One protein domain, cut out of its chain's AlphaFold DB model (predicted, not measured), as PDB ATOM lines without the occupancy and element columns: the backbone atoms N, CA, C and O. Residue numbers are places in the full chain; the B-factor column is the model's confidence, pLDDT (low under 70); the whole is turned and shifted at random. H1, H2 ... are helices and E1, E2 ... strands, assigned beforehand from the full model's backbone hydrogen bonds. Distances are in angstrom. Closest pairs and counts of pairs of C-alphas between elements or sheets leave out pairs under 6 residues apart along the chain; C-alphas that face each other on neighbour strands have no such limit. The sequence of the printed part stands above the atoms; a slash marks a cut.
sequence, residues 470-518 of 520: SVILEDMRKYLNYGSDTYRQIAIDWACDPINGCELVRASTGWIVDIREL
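What this domain is: This is residues 470 to 518 of the 520 residues of an uncharacterized protein of Scytonema sp. HK-05 (UniProt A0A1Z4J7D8). A hairpin of two helices, H1 and H2, packs on a hairpin of two strands, E1 and E2, in a small two-part body. H1 packs on E2, while residues 488 to 496 of H2 come near both strands. The printed part has 49 residues, with two named helices and two named strands that follow along the chain in the order H1, H2, E1, E2, and the two strands make an antiparallel sheet in the order E1, E2. The class is mixed, helices and strands; the whole is compact, with a radius of gyration of the C-alphas of 9.9 A and spans of 25 by 21 by 15 A.

How they stand to each other: Start with H1, residues 470 to 480, and go on to H2, residues 485 to 496: the two touch, with the closest C-alphas those of Leu 480 and Arg 488, 4.2 A apart. They form a helical hairpin, running opposite ways at a steep tilt of 42 degrees. In H1 and H2 every O i to N i+4 pair is within hydrogen-bond range. Next find E1, residues 502 to 506, and E2, residues 512 to 517, a hairpin of antiparallel neighbours at 151 degrees. Look for N 503 and O 516 at 2.8 A, and N 505 and O 514 at 2.9 A, both within hydrogen-bond range. The closest C-alphas of H1 and E2 are those of Arg 477 and Ile 515, 6.2 A apart. For H2 and E1 they are those of Ala 495 and Cys 502, 5.3 A apart. H1 and E1 are apart.

Where its parts are: Find C-alpha 470 at (1.192, 17.045, 87.707); from there H1 runs 15.2 A to C-alpha 480. H2 runs 16.1 A from C-alpha 485 to C-alpha 496 at (-0.117, 1.914, 81.412). E1 covers 12.9 A, and E2 covers 14.4 A, ending at C-alpha 517 at (-0.304, 13.305, 79.977).

The domain as a whole: The two C-alphas farthest apart, those of Val 471 and Thr 509, are 28.1 A apart. The printed part has no cut, and its three links, H1 to H2, H2 to E1 and E1 to E2, are tight. The mean pLDDT of the printed part is 93.9, and no printed residue is under 70.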
ATOM      1  N   SER A 470      -0.138  16.600  88.130       94.38
ATOM      2  CA  SER A 470       1.192  17.045  87.707       94.38
ATOM      3  C   SER A 470       2.330  16.638  88.651       94.38
ATOM      4  O   SER A 470       3.409  16.286  88.181       94.38
ATOM      5  N   VAL A 471       2.106  16.637  89.969       95.44
ATOM      6  CA  VAL A 471       3.116  16.237  90.964       95.44
ATOM      7  C   VAL A 471       3.345  14.729  90.923       95.44
ATOM      8  O   VAL A 471       4.488  14.279  90.974       95.44
ATOM      9  N   ILE A 472       2.271  13.947  90.783       96.31
ATOM     10  CA  ILE A 472       2.360  12.486  90.664       96.31
ATOM     11  C   ILE A 472       3.076  12.121  89.359       96.31
ATOM     12  O   ILE A 472       4.004  11.311  89.372       96.31
ATOM     13  N   LEU A 473       2.706  12.765  88.249       97.06
ATOM     14  CA  LEU A 473       3.335  12.567  86.948       97.06
ATOM     15  C   LEU A 473       4.837  12.888  86.988       97.06
ATOM     16  O   LEU A 473       5.651  12.137  86.447       97.06
ATOM     17  N   GLU A 474       5.232  13.971  87.661       97.19
ATOM     18  CA  GLU A 474       6.641  14.340  87.804       97.19
ATOM     19  C   GLU A 474       7.430  13.309  88.629       97.19
ATOM     20  O   GLU A 474       8.567  12.977  88.284       97.19
ATOM     21  N   ASP A 475       6.832  12.739  89.674       97.38
ATOM     22  CA  ASP A 475       7.457  11.665  90.449       97.38
ATOM     23  C   ASP A 475       7.586  10.364  89.645       97.38
ATOM     24  O   ASP A 475       8.633   9.711  89.702       97.38
ATOM     25  N   MET A 476       6.601  10.023  88.813       97.81
ATOM     26  CA  MET A 476       6.687   8.855  87.928       97.81
ATOM     27  C   MET A 476       7.748   9.042  86.837       97.81
ATOM     28  O   MET A 476       8.516   8.120  86.555       97.81
ATOM     29  N   ARG A 477       7.913  10.260  86.304       97.81
ATOM     30  CA  ARG A 477       9.048  10.600  85.426       97.81
ATOM     31  C   ARG A 477      10.396  10.457  86.132       97.81
ATOM     32  O   ARG A 477      11.361  10.001  85.519       97.81
ATOM     33  N   LYS A 478      10.493  10.815  87.419       97.19
ATOM     34  CA  LYS A 478      11.718  10.573  88.206       97.19
ATOM     35  C   LYS A 478      11.979   9.079  88.366       97.19
ATOM     36  O   LYS A 478      13.122   8.663  88.204       97.19
ATOM     37  N   TYR A 479      10.949   8.281  88.644       97.19
ATOM     38  CA  TYR A 479      11.062   6.825  88.791       97.19
ATOM     39  C   TYR A 479      11.510   6.149  87.498       97.19
ATOM     40  O   TYR A 479      12.408   5.306  87.536       97.19
ATOM     41  N   LEU A 480      10.981   6.590  86.353       97.25
ATOM     42  CA  LEU A 480      11.416   6.132  85.033       97.25
ATOM     43  C   LEU A 480      12.927   6.351  84.814       97.25
ATOM     44  O   LEU A 480      13.598   5.506  84.224       97.25
ATOM     45  N   ASN A 481      13.469   7.455  85.341       95.31
ATOM     46  CA  ASN A 481      14.868   7.862  85.187       95.31
ATOM     47  C   ASN A 481      15.792   7.434  86.344       95.31
ATOM     48  O   ASN A 481      16.984   7.740  86.320       95.31
ATOM     49  N   TYR A 482      15.288   6.724  87.359       90.38
ATOM     50  CA  TYR A 482      16.020   6.471  88.611       90.38
ATOM     51  C   TYR A 482      17.145   5.416  88.489       90.38
ATOM     52  O   TYR A 482      17.771   5.052  89.481       90.38
ATOM     53  N   GLY A 483      17.414   4.892  87.286       84.56
ATOM     54  CA  GLY A 483      18.462   3.891  87.022       84.56
ATOM     55  C   GLY A 483      18.214   2.510  87.646       84.56
ATOM     56  O   GLY A 483      19.050   1.622  87.518       84.56
ATOM     57  N   SER A 484      17.080   2.323  88.324       94.12
ATOM     58  CA  SER A 484      16.646   1.062  88.923       94.12
ATOM     59  C   SER A 484      15.485   0.491  88.123       94.12
ATOM     60  O   SER A 484      14.448   1.145  87.986       94.12
ATOM     61  N   ASP A 485      15.637  -0.749  87.656       88.00
ATOM     62  CA  ASP A 485      14.613  -1.431  86.859       88.00
ATOM     63  C   ASP A 485      13.280  -1.565  87.604       88.00
ATOM     64  O   ASP A 485      12.224  -1.432  86.998       88.00
ATOM     65  N   THR A 486      13.306  -1.740  88.930       88.75
ATOM     66  CA  THR A 486      12.083  -1.827  89.743       88.75
ATOM     67  C   THR A 486      11.286  -0.522  89.724       88.75
ATOM     68  O   THR A 486      10.084  -0.550  89.482       88.75
ATOM     69  N   TYR A 487      11.932   0.629  89.950       93.56
ATOM     70  CA  TYR A 487      11.241   1.925  89.909       93.56
ATOM     71  C   TYR A 487      10.786   2.275  88.496       93.56
ATOM     72  O   TYR A 487       9.683   2.787  88.311       93.56
ATOM     73  N   ARG A 488      11.604   1.931  87.498       94.56
ATOM     74  CA  ARG A 488      11.244   2.094  86.096       94.56
ATOM     75  C   ARG A 488       9.991   1.289  85.752       94.56
ATOM     76  O   ARG A 488       9.083   1.844  85.145       94.56
ATOM     77  N   GLN A 489       9.904   0.033  86.192       91.38
ATOM     78  CA  GLN A 489       8.724  -0.803  85.975       91.38
ATOM     79  C   GLN A 489       7.490  -0.252  86.696       91.38
ATOM     80  O   GLN A 489       6.432  -0.192  86.087       91.38
ATOM     81  N   ILE A 490       7.626   0.241  87.935       93.88
ATOM     82  CA  ILE A 490       6.517   0.883  88.665       93.88
ATOM     83  C   ILE A 490       5.961   2.082  87.886       93.88
ATOM     84  O   ILE A 490       4.747   2.224  87.770       93.88
ATOM     85  N   ALA A 491       6.834   2.931  87.338       96.31
ATOM     86  CA  ALA A 491       6.414   4.085  86.547       96.31
ATOM     87  C   ALA A 491       5.713   3.673  85.242       96.31
ATOM     88  O   ALA A 491       4.720   4.287  84.858       96.31
ATOM     89  N   ILE A 492       6.211   2.621  84.582       95.81
ATOM     90  CA  ILE A 492       5.612   2.066  83.361       95.81
ATOM     91  C   ILE A 492       4.244   1.446  83.659       95.81
ATOM     92  O   ILE A 492       3.294   1.720  82.936       95.81
ATOM     93  N   ASP A 493       4.131   0.641  84.716       94.00
ATOM     94  CA  ASP A 493       2.876  -0.002  85.113       94.00
ATOM     95  C   ASP A 493       1.827   1.046  85.493       94.00
ATOM     96  O   ASP A 493       0.680   0.950  85.065       94.00
ATOM     97  N   TRP A 494       2.228   2.082  86.237       96.56
ATOM     98  CA  TRP A 494       1.351   3.197  86.585       96.56
ATOM     99  C   TRP A 494       0.864   3.952  85.342       96.56
ATOM    100  O   TRP A 494      -0.327   4.210  85.208       96.56
ATOM    101  N   ALA A 495       1.758   4.270  84.403       95.88
ATOM    102  CA  ALA A 495       1.395   4.992  83.184       95.88
ATOM    103  C   ALA A 495       0.590   4.153  82.177       95.88
ATOM    104  O   ALA A 495      -0.110   4.725  81.350       95.88
ATOM    105  N   CYS A 496       0.689   2.821  82.233       93.94
ATOM    106  CA  CYS A 496      -0.117   1.914  81.412       93.94
ATOM    107  C   CYS A 496      -1.572   1.791  81.892       93.94
ATOM    108  O   CYS A 496      -2.396   1.273  81.142       93.94
ATOM    109  N   ASP A 497      -1.891   2.209  83.121       89.31
ATOM    110  CA  ASP A 497      -3.263   2.181  83.626       89.31
ATOM    111  C   ASP A 497      -4.104   3.260  82.907       89.31
ATOM    112  O   ASP A 497      -3.787   4.452  83.017       89.31
ATOM    113  N   PRO A 498      -5.182   2.880  82.188       84.44
ATOM    114  CA  PRO A 498      -6.021   3.822  81.448       84.44
ATOM    115  C   PRO A 498      -6.597   4.941  82.319       84.44
ATOM    116  O   PRO A 498      -6.833   6.042  81.823       84.44
ATOM    117  N   ILE A 499      -6.797   4.682  83.618       88.44
ATOM    118  CA  ILE A 499      -7.355   5.647  84.574       88.44
ATOM    119  C   ILE A 499      -6.447   6.874  84.715       88.44
ATOM    120  O   ILE A 499      -6.929   7.974  84.981       88.44
ATOM    121  N   ASN A 500      -5.137   6.705  84.516       94.44
ATOM    122  CA  ASN A 500      -4.163   7.778  84.684       94.44
ATOM    123  C   ASN A 500      -4.000   8.648  83.434       94.44
ATOM    124  O   ASN A 500      -3.293   9.649  83.509       94.44
ATOM    125  N   GLY A 501      -4.606   8.289  82.296       93.25
ATOM    126  CA  GLY A 501      -4.592   9.134  81.100       93.25
ATOM    127  C   GLY A 501      -3.185   9.497  80.615       93.25
ATOM    128  O   GLY A 501      -2.928  10.646  80.272       93.25
ATOM    129  N   CYS A 502      -2.250   8.546  80.640       96.69
ATOM    130  CA  CYS A 502      -0.858   8.771  80.257       96.69
ATOM    131  C   CYS A 502      -0.486   8.024  78.969       96.69
ATOM    132  O   CYS A 502      -0.958   6.922  78.707       96.69
ATOM    133  N   GLU A 503       0.427   8.603  78.193       95.69
ATOM    134  CA  GLU A 503       1.080   7.977  77.046       95.69
ATOM    135  C   GLU A 503       2.576   7.776  77.331       95.69
ATOM    136  O   GLU A 503       3.283   8.672  77.807       95.69
ATOM    137  N   LEU A 504       3.085   6.586  77.008       96.94
ATOM    138  CA  LEU A 504       4.508   6.269  77.096       96.94
ATOM    139  C   LEU A 504       5.236   6.731  75.832       96.94
ATOM    140  O   LEU A 504       5.040   6.183  74.747       96.94
ATOM    141  N   VAL A 505       6.149   7.690  75.982       96.31
ATOM    142  CA  VAL A 505       6.961   8.201  74.872       96.31
ATOM    143  C   VAL A 505       8.147   7.278  74.643       96.31
ATOM    144  O   VAL A 505       8.938   7.005  75.551       96.31
ATOM    145  N   ARG A 506       8.308   6.833  73.398       94.50
ATOM    146  CA  ARG A 506       9.367   5.905  72.995       94.50
ATOM    147  C   ARG A 506      10.429   6.600  72.166       94.50
ATOM    148  O   ARG A 506      10.124   7.401  71.286       94.50
ATOM    149  N   ALA A 507      11.680   6.229  72.404       92.81
ATOM    150  CA  ALA A 507      12.752   6.475  71.456       92.81
ATOM    151  C   ALA A 507      12.615   5.551  70.234       92.81
ATOM    152  O   ALA A 507      11.988   4.493  70.299       92.81
ATOM    153  N   SER A 508      13.291   5.901  69.138       88.12
ATOM    154  CA  SER A 508      13.399   5.059  67.934       88.12
ATOM    155  C   SER A 508      13.984   3.667  68.206       88.12
ATOM    156  O   SER A 508      13.780   2.745  67.425       88.12
ATOM    157  N   THR A 509      14.688   3.505  69.325       89.00
ATOM    158  CA  THR A 509      15.254   2.240  69.801       89.00
ATOM    159  C   THR A 509      14.239   1.342  70.521       89.00
ATOM    160  O   THR A 509      14.609   0.254  70.952       89.00
ATOM    161  N   GLY A 510      12.991   1.790  70.707       86.88
ATOM    162  CA  GLY A 510      11.940   1.072  71.442       86.88
ATOM    163  C   GLY A 510      11.948   1.305  72.956       86.88
ATOM    164  O   GLY A 510      11.017   0.897  73.650       86.88
ATOM    165  N   TRP A 511      12.959   1.999  73.485       88.38
ATOM    166  CA  TRP A 511      13.046   2.319  74.908       88.38
ATOM    167  C   TRP A 511      12.067   3.430  75.287       88.38
ATOM    168  O   TRP A 511      12.009   4.467  74.628       88.38
ATOM    169  N   ILE A 512      11.329   3.225  76.378       93.12
ATOM    170  CA  ILE A 512      10.494   4.263  76.991       93.12
ATOM    171  C   ILE A 512      11.421   5.304  77.619       93.12
ATOM    172  O   ILE A 512      12.230   4.953  78.484       93.12
ATOM    173  N   VAL A 513      11.297   6.548  77.158       95.69
ATOM    174  CA  VAL A 513      12.135   7.690  77.555       95.69
ATOM    175  C   VAL A 513      11.390   8.723  78.391       95.69
ATOM    176  O   VAL A 513      12.032   9.470  79.124       95.69
ATOM    177  N   ASP A 514      10.061   8.781  78.294       97.38
ATOM    178  CA  ASP A 514       9.246   9.749  79.028       97.38
ATOM    179  C   ASP A 514       7.798   9.247  79.190       97.38
ATOM    180  O   ASP A 514       7.373   8.309  78.512       97.38
ATOM    181  N   ILE A 515       7.049   9.885  80.089       97.69
ATOM    182  CA  ILE A 515       5.614   9.677  80.326       97.69
ATOM    183  C   ILE A 515       4.928  11.020  80.095       97.69
ATOM    184  O   ILE A 515       5.284  12.012  80.736       97.69
ATOM    185  N   ARG A 516       3.962  11.093  79.181       96.69
ATOM    186  CA  ARG A 516       3.193  12.315  78.898       96.69
ATOM    187  C   ARG A 516       1.744  12.143  79.315       96.69
ATOM    188  O   ARG A 516       1.209  11.050  79.232       96.69
ATOM    189  N   GLU A 517       1.141  13.229  79.772       96.69
ATOM    190  CA  GLU A 517      -0.304  13.305  79.977       96.69
ATOM    191  C   GLU A 517      -0.978  13.378  78.602       96.69
ATOM    192  O   GLU A 517      -0.491  14.090  77.717       96.69
ATOM    193  N   LEU A 518      -2.035  12.593  78.403       94.19
ATOM    194  CA  LEU A 518      -2.908  12.698  77.239       94.19
ATOM    195  C   LEU A 518      -3.899  13.831  77.495       94.19
ATOM    196  O   LEU A 518      -4.706  13.756  78.421       94.19
TER     197      LEU A 518